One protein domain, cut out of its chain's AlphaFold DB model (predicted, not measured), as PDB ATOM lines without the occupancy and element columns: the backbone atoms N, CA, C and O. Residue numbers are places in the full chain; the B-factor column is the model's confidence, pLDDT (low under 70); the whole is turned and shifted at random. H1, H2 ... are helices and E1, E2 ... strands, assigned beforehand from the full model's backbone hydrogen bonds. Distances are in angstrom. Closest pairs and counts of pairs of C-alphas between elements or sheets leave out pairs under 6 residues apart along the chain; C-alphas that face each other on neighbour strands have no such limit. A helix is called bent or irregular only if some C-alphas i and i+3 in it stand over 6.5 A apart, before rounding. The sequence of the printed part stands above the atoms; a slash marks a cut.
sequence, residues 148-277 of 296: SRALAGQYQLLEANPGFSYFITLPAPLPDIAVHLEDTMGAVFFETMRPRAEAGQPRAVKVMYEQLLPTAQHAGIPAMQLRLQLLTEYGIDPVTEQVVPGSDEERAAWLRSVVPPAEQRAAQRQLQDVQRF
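Overview. This is residues 148 to 277 of the 296 residues of an uncharacterized protein of Chlorella sorokiniana (UniProt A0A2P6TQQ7). A small two-stranded hairpin, E1 and E2, sits between H1 and H3, near a short core helix, H4, on which H1, H3, H5 and H6 pack, mostly crossed. H2 packs on H3, and H2 and H6 lie at opposite ends of the whole. The printed part has 130 residues, mostly helix, in the order H1 E1 E2 H2 H3 H4 H5 H6; the sheet E1 - E2 is antiparallel. It is compact, with a radius of gyration of the C-alphas of 14.1 A and spans of 37 by 35 by 23 A.

Along the chain. E1 is residues 166 to 168 and E2 177 to 179. H1, residues 149 to 160, begins at C-alpha (12.503, 12.519, -1.753). H2 is residues 184 to 198, 21.8 A long. H3, residues 202 to 218, 24.8 A, is only just irregular, C-alphas 211 and 214 being 6.9 A apart, with a kink of 34 degrees near residue 212. H4 is residues 223 to 234 and H5 248 to 258. H6, residues 261 to 276, 22.5 A, ends at C-alpha (35.806, -3.880, -4.926).

Arrangement. In the hairpin E1 and E2, N 168 and O 177 are within hydrogen-bond range at 2.8 A. The closest C-alphas of H1 and E1, Gln 154 and Phe 167, are 6.7 A apart. H4 is the hub. H1 touches it with residues 149 to 151 alone, closest C-alphas Leu 151 and Glu 233, 4.6 A, about perpendicular at 84 degrees. H3 and H4 form a helical hairpin, closest C-alphas Leu 213 and Ala 223, 6.5 A. H4 and H5 form another, closest C-alphas Thr 232 and Asp 248, 5.3 A. H6 touches H4, closest C-alphas Ala 267 and Met 224, 6.4 A, about perpendicular at 83 degrees. H2 touches H3, closest C-alphas Ala 197 and Ala 204, 5.1 A, at a steep tilt of 47 degrees, opposite ways. Every O i to N i+4 pair is within range in H1, H4, H5 and H6; 9 of 11 are in H2, 11 of 13 in H3.

Size, cuts and confidence. The C-alphas farthest apart, Ala 199 and Arg 276, are 38.6 A apart. The printed part has no cut; the link H4 to H5, residues 235 to 247, is long. No printed residue is under 70 in pLDDT.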
ATOM      1  N   SER A 148      10.523  15.628  -4.917       91.50
ATOM      2  CA  SER A 148      10.948  14.232  -4.808       91.50
ATOM      3  C   SER A 148      11.802  14.029  -3.555       91.50
ATOM      4  O   SER A 148      12.555  14.913  -3.130       91.50
ATOM      5  N   ARG A 149      11.712  12.843  -2.948       94.25
ATOM      6  CA  ARG A 149      12.503  12.519  -1.753       94.25
ATOM      7  C   ARG A 149      14.004  12.600  -2.043       94.25
ATOM      8  O   ARG A 149      14.755  13.079  -1.195       94.25
ATOM      9  N   ALA A 150      14.418  12.177  -3.238       93.88
ATOM     10  CA  ALA A 150      15.793  12.289  -3.712       93.88
ATOM     11  C   ALA A 150      16.269  13.751  -3.748       93.88
ATOM     12  O   ALA A 150      17.309  14.067  -3.174       93.88
ATOM     13  N   LEU A 151      15.476  14.662  -4.324       95.00
ATOM     14  CA  LEU A 151      15.835  16.080  -4.403       95.00
ATOM     15  C   LEU A 151      15.861  16.751  -3.020       95.00
ATOM     16  O   LEU A 151      16.734  17.570  -2.746       95.00
ATOM     17  N   ALA A 152      14.954  16.374  -2.116       94.31
ATOM     18  CA  ALA A 152      14.999  16.838  -0.729       94.31
ATOM     19  C   ALA A 152      16.281  16.376  -0.007       94.31
ATOM     20  O   ALA A 152      16.909  17.169   0.694       94.31
ATOM     21  N   GLY A 153      16.702  15.123  -0.213       95.00
ATOM     22  CA  GLY A 153      17.975  14.611   0.306       95.00
ATOM     23  C   GLY A 153      19.182  15.356  -0.268       95.00
ATOM     24  O   GLY A 153      20.093  15.724   0.472       95.00
ATOM     25  N   GLN A 154      19.147  15.670  -1.563       95.44
ATOM     26  CA  GLN A 154      20.179  16.463  -2.227       95.44
ATOM     27  C   GLN A 154      20.336  17.852  -1.599       95.44
ATOM     28  O   GLN A 154      21.456  18.318  -1.382       95.44
ATOM     29  N   TYR A 155      19.223  18.509  -1.261       95.00
ATOM     30  CA  TYR A 155      19.257  19.791  -0.563       95.00
ATOM     31  C   TYR A 155      19.888  19.697   0.821       95.00
ATOM     32  O   TYR A 155      20.725  20.534   1.148       95.00
ATOM     33  N   GLN A 156      19.555  18.660   1.589       96.06
ATOM     34  CA  GLN A 156      20.155  18.435   2.907       96.06
ATOM     35  C   GLN A 156      21.674  18.235   2.812       96.06
ATOM     36  O   GLN A 156      22.418  18.789   3.619       96.06
ATOM     37  N   LEU A 157      22.157  17.490   1.809       94.94
ATOM     38  CA  LEU A 157      23.594  17.285   1.589       94.94
ATOM     39  C   LEU A 157      24.322  18.585   1.229       94.94
ATOM     40  O   LEU A 157      25.421  18.829   1.727       94.94
ATOM     41  N   LEU A 158      23.709  19.424   0.390       94.25
ATOM     42  CA  LEU A 158      24.271  20.716  -0.004       94.25
ATOM     43  C   LEU A 158      24.269  21.726   1.149       94.25
ATOM     44  O   LEU A 158      25.249  22.444   1.324       94.25
ATOM     45  N   GLU A 159      23.209  21.753   1.956       94.06
ATOM     46  CA  GLU A 159      23.119  22.603   3.148       94.06
ATOM     47  C   GLU A 159      24.164  22.207   4.199       94.06
ATOM     48  O   GLU A 159      24.826  23.066   4.777       94.06
ATOM     49  N   ALA A 160      24.377  20.902   4.393       94.19
ATOM     50  CA  ALA A 160      25.387  20.390   5.315       94.19
ATOM     51  C   ALA A 160      26.834  20.631   4.841       94.19
ATOM     52  O   ALA A 160      27.755  20.578   5.656       94.19
ATOM     53  N   ASN A 161      27.054  20.880   3.546       95.12
ATOM     54  CA  ASN A 161      28.389  21.017   2.964       95.12
ATOM     55  C   ASN A 161      28.473  22.228   2.010       95.12
ATOM     56  O   ASN A 161      28.570  22.051   0.786       95.12
ATOM     57  N   PRO A 162      28.471  23.462   2.552       89.75
ATOM     58  CA  PRO A 162      28.592  24.677   1.756       89.75
ATOM     59  C   PRO A 162      29.981  24.718   1.103       89.75
ATOM     60  O   PRO A 162      30.999  24.887   1.770       89.75
ATOM     61  N   GLY A 163      30.037  24.497  -0.208       90.12
ATOM     62  CA  GLY A 163      31.289  24.401  -0.967       90.12
ATOM     63  C   GLY A 163      31.219  23.413  -2.128       90.12
ATOM     64  O   GLY A 163      32.007  23.507  -3.069       90.12
ATOM     65  N   PHE A 164      30.245  22.503  -2.111       94.06
ATOM     66  CA  PHE A 164      29.964  21.626  -3.244       94.06
ATOM     67  C   PHE A 164      28.768  22.132  -4.043       94.06
ATOM     68  O   PHE A 164      27.811  22.676  -3.497       94.06
ATOM     69  N   SER A 165      28.826  21.947  -5.360       94.00
ATOM     70  CA  SER A 165      27.770  22.391  -6.275       94.00
ATOM     71  C   SER A 165      26.686  21.326  -6.443       94.00
ATOM     72  O   SER A 165      25.529  21.648  -6.730       94.00
ATOM     73  N   TYR A 166      27.058  20.054  -6.283       95.94
ATOM     74  CA  TYR A 166      26.173  18.907  -6.447       95.94
ATOM     75  C   TYR A 166      26.742  17.680  -5.717       95.94
ATOM     76  O   TYR A 166      27.949  17.578  -5.528       95.94
ATOM     77  N   PHE A 167      25.892  16.737  -5.333       96.69
ATOM     78  CA  PHE A 167      26.266  15.424  -4.801       96.69
ATOM     79  C   PHE A 167      25.729  14.312  -5.701       96.69
ATOM     80  O   PHE A 167      24.580  14.355  -6.129       96.69
ATOM     81  N   ILE A 168      26.545  13.306  -5.992       96.19
ATOM     82  CA  ILE A 168      26.113  12.093  -6.683       96.19
ATOM     83  C   ILE A 168      25.891  11.020  -5.620       96.19
ATOM     84  O   ILE A 168      26.851  10.525  -5.025       96.19
ATOM     85  N   THR A 169      24.625  10.689  -5.375       95.50
ATOM     86  CA  THR A 169      24.224   9.713  -4.361       95.50
ATOM     87  C   THR A 169      24.412   8.299  -4.887       95.50
ATOM     88  O   THR A 169      23.889   7.937  -5.952       95.50
ATOM     89  N   LEU A 170      25.150   7.483  -4.143       92.56
ATOM     90  CA  LEU A 170      25.412   6.095  -4.510       92.56
ATOM     91  C   LEU A 170      24.623   5.141  -3.605       92.56
ATOM     92  O   LEU A 170      24.325   5.457  -2.455       92.56
ATOM     93  N   PRO A 171      24.254   3.945  -4.098       88.62
ATOM     94  CA  PRO A 171      23.601   2.961  -3.252       88.62
ATOM     95  C   PRO A 171      24.542   2.533  -2.119       88.62
ATOM     96  O   PRO A 171      25.711   2.200  -2.354       88.62
ATOM     97  N   ALA A 172      24.011   2.483  -0.895       86.50
ATOM     98  CA  ALA A 172      24.732   1.956   0.257       86.50
ATOM     99  C   ALA A 172      25.320   0.564  -0.067       86.50
ATOM    100  O   ALA A 172      24.649  -0.255  -0.703       86.50
ATOM    101  N   PRO A 173      26.565   0.264   0.344       90.75
ATOM    102  CA  PRO A 173      27.394   0.981   1.320       90.75
ATOM    103  C   PRO A 173      28.395   1.980   0.706       90.75
ATOM    104  O   PRO A 173      29.367   2.343   1.366       90.75
ATOM    105  N   LEU A 174      28.236   2.358  -0.565       88.00
ATOM    106  CA  LEU A 174      29.166   3.285  -1.210       88.00
ATOM    107  C   LEU A 174      29.004   4.702  -0.636       88.00
ATOM    108  O   LEU A 174      27.874   5.104  -0.367       88.00
ATOM    109  N   PRO A 175      30.102   5.454  -0.438       90.88
ATOM    110  CA  PRO A 175      30.011   6.848  -0.026       90.88
ATOM    111  C   PRO A 175      29.485   7.706  -1.177       90.88
ATOM    112  O   PRO A 175      29.847   7.485  -2.334       90.88
ATOM    113  N   ASP A 176      28.681   8.712  -0.850       94.56
ATOM    114  CA  ASP A 176      28.258   9.719  -1.820       94.56
ATOM    115  C   ASP A 176      29.460  10.528  -2.316       94.56
ATOM    116  O   ASP A 176      30.437  10.749  -1.592       94.56
ATOM    117  N   ILE A 177      29.395  10.973  -3.570       93.88
ATOM    118  CA  ILE A 177      30.492  11.692  -4.219       93.88
ATOM    119  C   ILE A 177      30.104  13.156  -4.365       93.88
ATOM    120  O   ILE A 177      29.171  13.502  -5.086       93.88
ATOM    121  N   ALA A 178      30.841  14.026  -3.684       94.81
ATOM    122  CA  ALA A 178      30.658  15.463  -3.788       94.81
ATOM    123  C   ALA A 178      31.309  15.990  -5.075       94.81
ATOM    124  O   ALA A 178      32.471  15.701  -5.365       94.81
ATOM    125  N   VAL A 179      30.563  16.776  -5.844       93.00
ATOM    126  CA  VAL A 179      31.028  17.432  -7.065       93.00
ATOM    127  C   VAL A 179      31.278  18.902  -6.763       93.00
ATOM    128  O   VAL A 179      30.359  19.676  -6.478       93.00
ATOM    129  N   HIS A 180      32.549  19.280  -6.845       91.69
ATOM    130  CA  HIS A 180      32.989  20.664  -6.831       91.69
ATOM    131  C   HIS A 180      33.273  21.100  -8.269       91.69
ATOM    132  O   HIS A 180      34.035  20.444  -8.979       91.69
ATOM    133  N   LEU A 181      32.637  22.183  -8.708       86.50
ATOM    134  CA  LEU A 181      32.932  22.792  -9.998       86.50
ATOM    135  C   LEU A 181      34.037  23.817  -9.774       86.50
ATOM    136  O   LEU A 181      33.804  24.831  -9.127       86.50
ATOM    137  N   GLU A 182      35.237  23.524 -10.282       83.31
ATOM    138  CA  GLU A 182      36.405  24.407 -10.131       83.31
ATOM    139  C   GLU A 182      36.162  25.791 -10.748       83.31
ATOM    140  O   GLU A 182      36.681  26.797 -10.267       83.31
ATOM    141  N   ASP A 183      35.356  25.843 -11.807       88.00
ATOM    142  CA  ASP A 183      34.963  27.084 -12.455       88.00
ATOM    143  C   ASP A 183      33.766  27.719 -11.731       88.00
ATOM    144  O   ASP A 183      32.671  27.147 -11.670       88.00
ATOM    145  N   THR A 184      33.955  28.951 -11.252       87.75
ATOM    146  CA  THR A 184      32.896  29.829 -10.734       87.75
ATOM    147  C   THR A 184      31.693  29.918 -11.670       87.75
ATOM    148  O   THR A 184      30.553  29.908 -11.204       87.75
ATOM    149  N   MET A 185      31.911  29.937 -12.989       89.44
ATOM    150  CA  MET A 185      30.817  29.942 -13.962       89.44
ATOM    151  C   MET A 185      30.022  28.637 -13.936       89.44
ATOM    152  O   MET A 185      28.804  28.664 -14.112       89.44
ATOM    153  N   GLY A 186      30.673  27.506 -13.653       88.25
ATOM    154  CA  GLY A 186      30.017  26.216 -13.452       88.25
ATOM    155  C   GLY A 186      29.097  26.217 -12.231       88.25
ATOM    156  O   GLY A 186      27.964  25.736 -12.312       88.25
ATOM    157  N   ALA A 187      29.541  26.801 -11.115       87.44
ATOM    158  CA  ALA A 187      28.719  26.927  -9.909       87.44
ATOM    159  C   ALA A 187      27.467  27.788 -10.162       87.44
ATOM    160  O   ALA A 187      26.345  27.333  -9.925       87.44
ATOM    161  N   VAL A 188      27.643  28.976 -10.751       89.50
ATOM    162  CA  VAL A 188      26.533  29.871 -11.134       89.50
ATOM    163  C   VAL A 188      25.597  29.189 -12.135       89.50
ATOM    164  O   VAL A 188      24.371  29.286 -12.041       89.50
ATOM    165  N   PHE A 189      26.153  28.442 -13.089       91.81
ATOM    166  CA  PHE A 189      25.372  27.643 -14.023       91.81
ATOM    167  C   PHE A 189      24.460  26.647 -13.283       91.81
ATOM    168  O   PHE A 189      23.257  26.616 -13.547       91.81
ATOM    169  N   PHE A 190      24.974  25.893 -12.307       91.56
ATOM    170  CA  PHE A 190      24.160  24.946 -11.537       91.56
ATOM    171  C   PHE A 190      23.068  25.628 -10.715       91.56
ATOM    172  O   PHE A 190      21.922  25.174 -10.721       91.56
ATOM    173  N   GLU A 191      23.389  26.746 -10.068       89.56
ATOM    174  CA  GLU A 191      22.411  27.546  -9.325       89.56
ATOM    175  C   GLU A 191      21.298  28.095 -10.227       89.56
ATOM    176  O   GLU A 191      20.143  28.203  -9.814       89.56
ATOM    177  N   THR A 192      21.611  28.415 -11.485       93.12
ATOM    178  CA  THR A 192      20.607  28.907 -12.439       93.12
ATOM    179  C   THR A 192      19.777  27.795 -13.078       93.12
ATOM    180  O   THR A 192      18.588  28.023 -13.339       93.12
ATOM    181  N   MET A 193      20.359  26.615 -13.316       95.69
ATOM    182  CA  MET A 193      19.675  25.485 -13.953       95.69
ATOM    183  C   MET A 193      18.819  24.675 -12.990       95.69
ATOM    184  O   MET A 193      17.727  24.272 -13.380       95.69
ATOM    185  N   ARG A 194      19.230  24.506 -11.730       94.81
ATOM    186  CA  ARG A 194      18.451  23.774 -10.721       94.81
ATOM    187  C   ARG A 194      16.994  24.253 -10.600       94.81
ATOM    188  O   ARG A 194      16.104  23.432 -10.791       94.81
ATOM    189  N   PRO A 195      16.685  25.553 -10.415       93.62
ATOM    190  CA  PRO A 195      15.295  26.009 -10.343       93.62
ATOM    191  C   PRO A 195      14.537  25.865 -11.673       93.62
ATOM    192  O   PRO A 195      13.310  25.860 -11.680       93.62
ATOM    193  N   ARG A 196      15.232  25.778 -12.816       95.06
ATOM    194  CA  ARG A 196      14.605  25.501 -14.121       95.06
ATOM    195  C   ARG A 196      14.267  24.019 -14.270       95.06
ATOM    196  O   ARG A 196      13.181  23.696 -14.740       95.06
ATOM    197  N   ALA A 197      15.172  23.144 -13.841       96.06
ATOM    198  CA  ALA A 197      14.950  21.708 -13.764       96.06
ATOM    199  C   ALA A 197      13.791  21.382 -12.812       96.06
ATOM    200  O   ALA A 197      12.884  20.645 -13.187       96.06
ATOM    201  N   GLU A 198      13.746  22.024 -11.640       93.81
ATOM    202  CA  GLU A 198      12.607  21.943 -10.718       93.81
ATOM    203  C   GLU A 198      11.306  22.428 -11.326       93.81
ATOM    204  O   GLU A 198      10.267  21.854 -11.038       93.81
ATOM    205  N   ALA A 199      11.355  23.456 -12.178       92.31
ATOM    206  CA  ALA A 199      10.194  23.939 -12.916       92.31
ATOM    207  C   ALA A 199       9.733  22.979 -14.030       92.31
ATOM    208  O   ALA A 199       8.841  23.321 -14.803       92.31
ATOM    209  N   GLY A 200      10.345  21.798 -14.136       92.75
ATOM    210  CA  GLY A 200       9.989  20.780 -15.110       92.75
ATOM    211  C   GLY A 200      10.583  21.014 -16.498       92.75
ATOM    212  O   GLY A 200      10.059  20.472 -17.464       92.75
ATOM    213  N   GLN A 201      11.637  21.833 -16.644       95.94
ATOM    214  CA  GLN A 201      12.248  22.111 -17.952       95.94
ATOM    215  C   GLN A 201      13.231  20.998 -18.352       95.94
ATOM    216  O   GLN A 201      14.325  20.931 -17.777       95.94
ATOM    217  N   PRO A 202      12.942  20.181 -19.387       96.75
ATOM    218  CA  PRO A 202      13.798  19.042 -19.725       96.75
ATOM    219  C   PRO A 202      15.193  19.442 -20.182       96.75
ATOM    220  O   PRO A 202      16.192  18.827 -19.806       96.75
ATOM    221  N   ARG A 203      15.276  20.557 -20.914       97.31
ATOM    222  CA  ARG A 203      16.549  21.096 -21.382       97.31
ATOM    223  C   ARG A 203      17.496  21.433 -20.230       97.31
ATOM    224  O   ARG A 203      18.694  21.227 -20.370       97.31
ATOM    225  N   ALA A 204      16.984  21.921 -19.098       97.44
ATOM    226  CA  ALA A 204      17.821  22.235 -17.940       97.44
ATOM    227  C   ALA A 204      18.455  20.964 -17.350       97.44
ATOM    228  O   ALA A 204      19.662  20.935 -17.123       97.44
ATOM    229  N   VAL A 205      17.664  19.895 -17.197       97.75
ATOM    230  CA  VAL A 205      18.133  18.590 -16.695       97.75
ATOM    231  C   VAL A 205      19.175  17.979 -17.632       97.75
ATOM    232  O   VAL A 205      20.197  17.472 -17.173       97.75
ATOM    233  N   LYS A 206      18.970  18.089 -18.949       97.94
ATOM    234  CA  LYS A 206      19.941  17.635 -19.950       97.94
ATOM    235  C   LYS A 206      21.283  18.354 -19.851       97.94
ATOM    236  O   LYS A 206      22.311  17.691 -19.801       97.94
ATOM    237  N   VAL A 207      21.295  19.688 -19.796       97.19
ATOM    238  CA  VAL A 207      22.573  20.420 -19.728       97.19
ATOM    239  C   VAL A 207      23.262  20.177 -18.376       97.19
ATOM    240  O   VAL A 207      24.480  20.041 -18.328       97.19
ATOM    241  N   MET A 208      22.506  20.022 -17.278       97.44
ATOM    242  CA  MET A 208      23.072  19.578 -15.994       97.44
ATOM    243  C   MET A 208      23.733  18.196 -16.105       97.44
ATOM    244  O   MET A 208      24.841  18.009 -15.608       97.44
ATOM    245  N   TYR A 209      23.087  17.241 -16.778       97.69
ATOM    246  CA  TYR A 209      23.654  15.916 -17.032       97.69
ATOM    247  C   TYR A 209      24.935  15.985 -17.864       97.69
ATOM    248  O   TYR A 209      25.939  15.396 -17.475       97.69
ATOM    249  N   GLU A 210      24.921  16.729 -18.973       96.50
ATOM    250  CA  GLU A 210      26.089  16.921 -19.842       96.50
ATOM    251  C   GLU A 210      27.273  17.526 -19.073       96.50
ATOM    252  O   GLU A 210      28.406  17.088 -19.259       96.50
ATOM    253  N   GLN A 211      27.010  18.459 -18.152       95.00
ATOM    254  CA  GLN A 211      28.043  19.086 -17.329       95.00
ATOM    255  C   GLN A 211      28.588  18.162 -16.223       95.00
ATOM    256  O   GLN A 211      29.774  18.224 -15.907       95.00
ATOM    257  N   LEU A 212      27.755  17.300 -15.627       95.25
ATOM    258  CA  LEU A 212      28.171  16.372 -14.559       95.25
ATOM    259  C   LEU A 212      28.827  15.098 -15.087       95.25
ATOM    260  O   LEU A 212      29.609  14.465 -14.374       95.25
ATOM    261  N   LEU A 213      28.497  14.695 -16.315       96.00
ATOM    262  CA  LEU A 213      28.911  13.418 -16.881       96.00
ATOM    263  C   LEU A 213      30.440  13.229 -16.904       96.00
ATOM    264  O   LEU A 213      30.878  12.161 -16.471       96.00
ATOM    265  N   PRO A 214      31.270  14.206 -17.325       94.44
ATOM    266  CA  PRO A 214      32.723  14.049 -17.308       94.44
ATOM    267  C   PRO A 214      33.272  13.817 -15.897       94.44
ATOM    268  O   PRO A 214      34.089  12.919 -15.693       94.44
ATOM    269  N   THR A 215      32.784  14.569 -14.906       91.75
ATOM    270  CA  THR A 215      33.204  14.425 -13.505       91.75
ATOM    271  C   THR A 215      32.783  13.075 -12.933       91.75
ATOM    272  O   THR A 215      33.583  12.399 -12.288       91.75
ATOM    273  N   ALA A 216      31.554  12.636 -13.222       93.12
ATOM    274  CA  ALA A 216      31.057  11.325 -12.823       93.12
ATOM    275  C   ALA A 216      31.900  10.193 -13.438       93.12
ATOM    276  O   ALA A 216      32.333   9.289 -12.726       93.12
ATOM    277  N   GLN A 217      32.197  10.273 -14.738       93.38
ATOM    278  CA  GLN A 217      33.033   9.295 -15.439       93.38
ATOM    279  C   GLN A 217      34.461   9.258 -14.889       93.38
ATOM    280  O   GLN A 217      35.011   8.173 -14.703       93.38
ATOM    281  N   HIS A 218      35.048  10.419 -14.584       91.31
ATOM    282  CA  HIS A 218      36.374  10.501 -13.972       91.31
ATOM    283  C   HIS A 218      36.405   9.858 -12.578       91.31
ATOM    284  O   HIS A 218      37.366   9.176 -12.232       91.31
ATOM    285  N   ALA A 219      35.320   9.996 -11.813       88.75
ATOM    286  CA  ALA A 219      35.134   9.332 -10.525       88.75
ATOM    287  C   ALA A 219      34.760   7.836 -10.637       88.75
ATOM    288  O   ALA A 219      34.520   7.183  -9.622       88.75
ATOM    289  N   GLY A 220      34.693   7.276 -11.851       91.19
ATOM    290  CA  GLY A 220      34.327   5.876 -12.089       91.19
ATOM    291  C   GLY A 220      32.835   5.577 -11.918       91.19
ATOM    292  O   GLY A 220      32.439   4.412 -11.866       91.19
ATOM    293  N   ILE A 221      31.994   6.608 -11.838       93.38
ATOM    294  CA  ILE A 221      30.546   6.465 -11.715       93.38
ATOM    295  C   ILE A 221      29.960   6.173 -13.103       93.38
ATOM    296  O   ILE A 221      30.224   6.914 -14.056       93.38
ATOM    297  N   PRO A 222      29.124   5.131 -13.252       95.00
ATOM    298  CA  PRO A 222      28.453   4.870 -14.514       95.00
ATOM    299  C   PRO A 222      27.531   6.024 -14.904       95.00
ATOM    300  O   PRO A 222      26.731   6.493 -14.093       95.00
ATOM    301  N   ALA A 223      27.530   6.386 -16.187       96.31
ATOM    302  CA  ALA A 223      26.598   7.369 -16.748       96.31
ATOM    303  C   ALA A 223      25.126   7.045 -16.416       96.31
ATOM    304  O   ALA A 223      24.327   7.932 -16.124       96.31
ATOM    305  N   MET A 224      24.785   5.751 -16.390       95.94
ATOM    306  CA  MET A 224      23.448   5.264 -16.040       95.94
ATOM    307  C   MET A 224      23.041   5.604 -14.597       95.94
ATOM    308  O   MET A 224      21.869   5.870 -14.357       95.94
ATOM    309  N   GLN A 225      23.987   5.620 -13.651       95.81
ATOM    310  CA  GLN A 225      23.710   5.967 -12.254       95.81
ATOM    311  C   GLN A 225      23.378   7.457 -12.122       95.81
ATOM    312  O   GLN A 225      22.384   7.808 -11.495       95.81
ATOM    313  N   LEU A 226      24.161   8.322 -12.776       97.25
ATOM    314  CA  LEU A 226      23.891   9.761 -12.821       97.25
ATOM    315  C   LEU A 226      22.539  10.056 -13.491       97.25
ATOM    316  O   LEU A 226      21.747  10.853 -12.993       97.25
ATOM    317  N   ARG A 227      22.251   9.370 -14.603       97.44
ATOM    318  CA  ARG A 227      20.965   9.455 -15.304       97.44
ATOM    319  C   ARG A 227      19.796   9.060 -14.399       97.44
ATOM    320  O   ARG A 227      18.800   9.774 -14.364       97.44
ATOM    321  N   LEU A 228      19.925   7.953 -13.661       97.12
ATOM    322  CA  LEU A 228      18.912   7.499 -12.706       97.12
ATOM    323  C   LEU A 228      18.679   8.532 -11.602       97.12
ATOM    324  O   LEU A 228      17.528   8.839 -11.312       97.12
ATOM    325  N   GLN A 229      19.745   9.094 -11.032       97.38
ATOM    326  CA  GLN A 229      19.628  10.090  -9.971       97.38
ATOM    327  C   GLN A 229      18.878  11.343 -10.445       97.38
ATOM    328  O   GLN A 229      17.901  11.741  -9.812       97.38
ATOM    329  N   LEU A 230      19.253  11.918 -11.593       97.62
ATOM    330  CA  LEU A 230      18.552  13.082 -12.150       97.62
ATOM    331  C   LEU A 230      17.086  12.766 -12.479       97.62
ATOM    332  O   LEU A 230      16.205  13.592 -12.237       97.62
ATOM    333  N   LEU A 231      16.807  11.554 -12.964       97.25
ATOM    334  CA  LEU A 231      15.444  11.098 -13.209       97.25
ATOM    335  C   LEU A 231      14.634  11.011 -11.904       97.25
ATOM    336  O   LEU A 231      13.489  11.451 -11.864       97.25
ATOM    337  N   THR A 232      15.204  10.484 -10.819       96.62
ATOM    338  CA  THR A 232      14.534  10.439  -9.509       96.62
ATOM    339  C   THR A 232      14.356  11.830  -8.899       96.62
ATOM    340  O   THR A 232      13.298  12.124  -8.354       96.62
ATOM    341  N   GLU A 233      15.331  12.725  -9.070       96.06
ATOM    342  CA  GLU A 233      15.284  14.086  -8.531       96.06
ATOM    343  C   GLU A 233      14.218  14.933  -9.235       96.06
ATOM    344  O   GLU A 233      13.346  15.496  -8.571       96.06
ATOM    345  N   TYR A 234      14.244  14.985 -10.568       96.38
ATOM    346  CA  TYR A 234      13.424  15.917 -11.353       96.38
ATOM    347  C   TYR A 234      12.242  15.261 -12.071       96.38
ATOM    348  O   TYR A 234      11.373  15.963 -12.577       96.38
ATOM    349  N   GLY A 235      12.183  13.927 -12.138       96.00
ATOM    350  CA  GLY A 235      11.167  13.214 -12.920       96.00
ATOM    351  C   GLY A 235      11.354  13.378 -14.426       96.00
ATOM    352  O   GLY A 235      10.400  13.213 -15.177       96.00
ATOM    353  N   ILE A 236      12.558  13.738 -14.879       97.31
ATOM    354  CA  ILE A 236      12.857  13.961 -16.293       97.31
ATOM    355  C   ILE A 236      14.104  13.187 -16.676       97.31
ATOM    356  O   ILE A 236      15.130  13.261 -16.000       97.31
ATOM    357  N   ASP A 237      14.023  12.467 -17.787       97.81
ATOM    358  CA  ASP A 237      15.163  11.760 -18.332       97.81
ATOM    359  C   ASP A 237      16.099  12.720 -19.093       97.81
ATOM    360  O   ASP A 237      15.684  13.280 -20.110       97.81
ATOM    361  N   PRO A 238      17.371  12.898 -18.685       97.88
ATOM    362  CA  PRO A 238      18.274  13.851 -19.336       97.88
ATOM    363  C   PRO A 238      18.631  13.495 -20.786       97.88
ATOM    364  O   PRO A 238      19.087  14.362 -21.528       97.88
ATOM    365  N   VAL A 239      18.468  12.230 -21.191       97.06
ATOM    366  CA  VAL A 239      18.858  11.758 -22.530       97.06
ATOM    367  C   VAL A 239      17.710  11.900 -23.525       97.06
ATOM    368  O   VAL A 239      17.900  12.457 -24.603       97.06
ATOM    369  N   THR A 240      16.524  11.397 -23.174       96.62
ATOM    370  CA  THR A 240      15.335  11.462 -24.043       96.62
ATOM    371  C   THR A 240      14.521  12.742 -23.863       96.62
ATOM    372  O   THR A 240      13.624  12.993 -24.663       96.62
ATOM    373  N   GLU A 241      14.821  13.538 -22.830       97.19
ATOM    374  CA  GLU A 241      14.081  14.744 -22.440       97.19
ATOM    375  C   GLU A 241      12.597  14.464 -22.099       97.19
ATOM    376  O   GLU A 241      11.777  15.380 -22.047       97.19
ATOM    377  N   GLN A 242      12.238  13.199 -21.841       95.94
ATOM    378  CA  GLN A 242      10.878  12.789 -21.486       95.94
ATOM    379  C   GLN A 242      10.611  12.966 -19.990       95.94
ATOM    380  O   GLN A 242      11.438  12.608 -19.148       95.94
ATOM    381  N   VAL A 243       9.425  13.479 -19.663       95.44
ATOM    382  CA  VAL A 243       8.926  13.575 -18.287       95.44
ATOM    383  C   VAL A 243       8.313  12.234 -17.894       95.44
ATOM    384  O   VAL A 243       7.382  11.756 -18.544       95.44
ATOM    385  N   VAL A 244       8.825  11.634 -16.825       95.25
ATOM    386  CA  VAL A 244       8.388  10.343 -16.296       95.25
ATOM    387  C   VAL A 244       7.680  10.583 -14.961       95.25
ATOM    388  O   VAL A 244       8.341  10.813 -13.940       95.25
ATOM    389  N   PRO A 245       6.336  10.565 -14.938       92.12
ATOM    390  CA  PRO A 245       5.590  10.688 -13.696       92.12
ATOM    391  C   PRO A 245       5.751   9.428 -12.834       92.12
ATOM    392  O   PRO A 245       6.184   8.379 -13.306       92.12
ATOM    393  N   GLY A 246       5.368   9.540 -11.563       91.62
ATOM    394  CA  GLY A 246       5.377   8.426 -10.615       91.62
ATOM    395  C   GLY A 246       6.448   8.548  -9.536       91.62
ATOM    396  O   GLY A 246       7.132   9.570  -9.413       91.62
ATOM    397  N   SER A 247       6.534   7.492  -8.739       93.88
ATOM    398  CA  SER A 247       7.477   7.281  -7.643       93.88
ATOM    399  C   SER A 247       8.902   6.996  -8.129       93.88
ATOM    400  O   SER A 247       9.134   6.660  -9.292       93.88
ATOM    401  N   ASP A 248       9.874   7.089  -7.220       92.25
ATOM    402  CA  ASP A 248      11.285   6.806  -7.515       92.25
ATOM    403  C   ASP A 248      11.489   5.370  -8.044       92.25
ATOM    404  O   ASP A 248      12.291   5.138  -8.951       92.25
ATOM    405  N   GLU A 249      10.716   4.405  -7.534       93.69
ATOM    406  CA  GLU A 249      10.767   3.002  -7.961       93.69
ATOM    407  C   GLU A 249      10.208   2.800  -9.376       93.69
ATOM    408  O   GLU A 249      10.816   2.089 -10.183       93.69
ATOM    409  N   GLU A 250       9.094   3.460  -9.704       95.06
ATOM    410  CA  GLU A 250       8.495   3.436 -11.046       95.06
ATOM    411  C   GLU A 250       9.429   4.078 -12.073       95.06
ATOM    412  O   GLU A 250       9.638   3.522 -13.152       95.06
ATOM    413  N   ARG A 251      10.082   5.189 -11.717       95.19
ATOM    414  CA  ARG A 251      11.095   5.845 -12.556       95.19
ATOM    415  C   ARG A 251      12.311   4.949 -12.789       95.19
ATOM    416  O   ARG A 251      12.788   4.832 -13.918       95.19
ATOM    417  N   ALA A 252      12.785   4.254 -11.755       94.00
ATOM    418  CA  ALA A 252      13.869   3.282 -11.889       94.00
ATOM    419  C   ALA A 252      13.465   2.066 -12.744       94.00
ATOM    420  O   ALA A 252      14.278   1.528 -13.502       94.00
ATOM    421  N   ALA A 253      12.218   1.599 -12.630       95.88
ATOM    422  CA  ALA A 253      11.674   0.541 -13.478       95.88
ATOM    423  C   ALA A 253      11.563   0.987 -14.944       95.88
ATOM    424  O   ALA A 253      12.005   0.254 -15.829       95.88
ATOM    425  N   TRP A 254      11.070   2.201 -15.190       96.62
ATOM    426  CA  TRP A 254      11.007   2.810 -16.517       96.62
ATOM    427  C   TRP A 254      12.397   2.927 -17.151       96.62
ATOM    428  O   TRP A 254      12.605   2.500 -18.282       96.62
ATOM    429  N   LEU A 255      13.401   3.403 -16.407       96.12
ATOM    430  CA  LEU A 255      14.756   3.509 -16.949       96.12
ATOM    431  C   LEU A 255      15.308   2.134 -17.366       96.12
ATOM    432  O   LEU A 255      15.925   2.005 -18.422       96.12
ATOM    433  N   ARG A 256      15.043   1.089 -16.574       95.00
ATOM    434  CA  ARG A 256      15.442  -0.293 -16.896       95.00
ATOM    435  C   ARG A 256      14.693  -0.889 -18.089       95.00
ATOM    436  O   ARG A 256      15.216  -1.822 -18.691       95.00
ATOM    437  N   SER A 257      13.503  -0.403 -18.440       96.06
ATOM    438  CA  SER A 257      12.799  -0.874 -19.641       96.06
ATOM    439  C   SER A 257      13.291  -0.180 -20.914       96.06
ATOM    440  O   SER A 257      13.295  -0.797 -21.977       96.06
ATOM    441  N   VAL A 258      13.752   1.071 -20.807       96.38
ATOM    442  CA  VAL A 258      14.238   1.869 -21.945       96.38
ATOM    443  C   VAL A 258      15.719   1.617 -22.250       96.38
ATOM    444  O   VAL A 258      16.128   1.639 -23.410       96.38
ATOM    445  N   VAL A 259      16.549   1.383 -21.230       94.56
ATOM    446  CA  VAL A 259      17.998   1.193 -21.404       94.56
ATOM    447  C   VAL A 259      18.307  -0.224 -21.908       94.56
ATOM    448  O   VAL A 259      17.865  -1.193 -21.287       94.56
ATOM    449  N   PRO A 260      19.132  -0.397 -22.960       95.88
ATOM    450  CA  PRO A 260      19.520  -1.719 -23.447       95.88
ATOM    451  C   PRO A 260      20.148  -2.606 -22.349       95.88
ATOM    452  O   PRO A 260      21.016  -2.143 -21.603       95.88
ATOM    453  N   PRO A 261      19.842  -3.919 -22.289       94.69
ATOM    454  CA  PRO A 261      20.407  -4.826 -21.277       94.69
ATOM    455  C   PRO A 261      21.944  -4.915 -21.270       94.69
ATOM    456  O   PRO A 261      22.552  -5.355 -20.293       94.69
ATOM    457  N   ALA A 262      22.605  -4.556 -22.372       94.31
ATOM    458  CA  ALA A 262      24.063  -4.479 -22.435       94.31
ATOM    459  C   ALA A 262      24.615  -3.324 -21.582       94.31
ATOM    460  O   ALA A 262      25.556  -3.535 -20.818       94.31
ATOM    461  N   GLU A 263      23.996  -2.146 -21.657       93.62
ATOM    462  CA  GLU A 263      24.385  -0.964 -20.880       93.62
ATOM    463  C   GLU A 263      24.109  -1.165 -19.390       93.62
ATOM    464  O   GLU A 263      24.962  -0.852 -18.561       93.62
ATOM    465  N   GLN A 264      22.982  -1.796 -19.046       94.00
ATOM    466  CA  GLN A 264      22.668  -2.146 -17.656       94.00
ATOM    467  C   GLN A 264      23.745  -3.043 -17.040       94.00
ATOM    468  O   GLN A 264      24.231  -2.785 -15.939       94.00
ATOM    469  N   ARG A 265      24.170  -4.081 -17.775       95.38
ATOM    470  CA  ARG A 265      25.248  -4.977 -17.337       95.38
ATOM    471  C   ARG A 265      26.587  -4.252 -17.228       95.38
ATOM    472  O   ARG A 265      27.348  -4.551 -16.312       95.38
ATOM    473  N   ALA A 266      26.884  -3.323 -18.135       93.50
ATOM    474  CA  ALA A 266      28.106  -2.522 -18.078       93.50
ATOM    475  C   ALA A 266      28.128  -1.621 -16.835       93.50
ATOM    476  O   ALA A 266      29.100  -1.647 -16.083       93.50
ATOM    477  N   ALA A 267      27.033  -0.910 -16.563       92.75
ATOM    478  CA  ALA A 267      26.901  -0.067 -15.380       92.75
ATOM    479  C   ALA A 267      26.959  -0.879 -14.078       92.75
ATOM    480  O   ALA A 267      27.623  -0.479 -13.123       92.75
ATOM    481  N   GLN A 268      26.330  -2.059 -14.047       93.94
ATOM    482  CA  GLN A 268      26.399  -2.955 -12.894       93.94
ATOM    483  C   GLN A 268      27.830  -3.451 -12.639       93.94
ATOM    484  O   GLN A 268      28.258  -3.499 -11.488       93.94
ATOM    485  N   ARG A 269      28.582  -3.795 -13.693       94.69
ATOM    486  CA  ARG A 269      29.998  -4.177 -13.571       94.69
ATOM    487  C   ARG A 269      30.841  -3.025 -13.031       94.69
ATOM    488  O   ARG A 269      31.571  -3.230 -12.073       94.69
ATOM    489  N   GLN A 270      30.664  -1.818 -13.568       92.06
ATOM    490  CA  GLN A 270      31.366  -0.625 -13.088       92.06
ATOM    491  C   GLN A 270      31.099  -0.353 -11.598       92.06
ATOM    492  O   GLN A 270      32.042  -0.140 -10.844       92.06
ATOM    493  N   LEU A 271      29.848  -0.447 -11.134       90.44
ATOM    494  CA  LEU A 271      29.539  -0.305  -9.701       90.44
ATOM    495  C   LEU A 271      30.176  -1.405  -8.846       90.44
ATOM    496  O   LEU A 271      30.666  -1.122  -7.755       90.44
ATOM    497  N   GLN A 272      30.192  -2.652  -9.324       91.56
ATOM    498  CA  GLN A 272      30.879  -3.744  -8.626       91.56
ATOM    499  C   GLN A 272      32.386  -3.495  -8.537       91.56
ATOM    500  O   GLN A 272      32.992  -3.790  -7.507       91.56
ATOM    501  N   ASP A 273      32.990  -2.931  -9.580       89.75
ATOM    502  CA  ASP A 273      34.409  -2.587  -9.589       89.75
ATOM    503  C   ASP A 273      34.713  -1.460  -8.588       89.75
ATOM    504  O   ASP A 273      35.663  -1.579  -7.812       89.75
ATOM    505  N   VAL A 274      33.850  -0.440  -8.502       85.69
ATOM    506  CA  VAL A 274      33.938   0.616  -7.474       85.69
ATOM    507  C   VAL A 274      33.806   0.032  -6.060       85.69
ATOM    508  O   VAL A 274      34.592   0.375  -5.182       85.69
ATOM    509  N   GLN A 275      32.885  -0.911  -5.829       87.25
ATOM    510  CA  GLN A 275      32.736  -1.583  -4.526       87.25
ATOM    511  C   GLN A 275      33.950  -2.442  -4.147       87.25
ATOM    512  O   GLN A 275      34.294  -2.560  -2.967       87.25
ATOM    513  N   ARG A 276      34.596  -3.072  -5.137       88.12
ATOM    514  CA  ARG A 276      35.806  -3.880  -4.926       88.12
ATOM    515  C   ARG A 276      37.011  -3.023  -4.574       88.12
ATOM    516  O   ARG A 276      37.850  -3.466  -3.787       88.12
ATOM    517  N   PHE A 277      37.077  -1.803  -5.098       79.12
ATOM    518  CA  PHE A 277      38.035  -0.795  -4.662       79.12
ATOM    519  C   PHE A 277      37.666  -0.288  -3.262       79.12
ATOM    520  O   PHE A 277      37.173   0.816  -3.065       79.12
TER     521      PHE A 277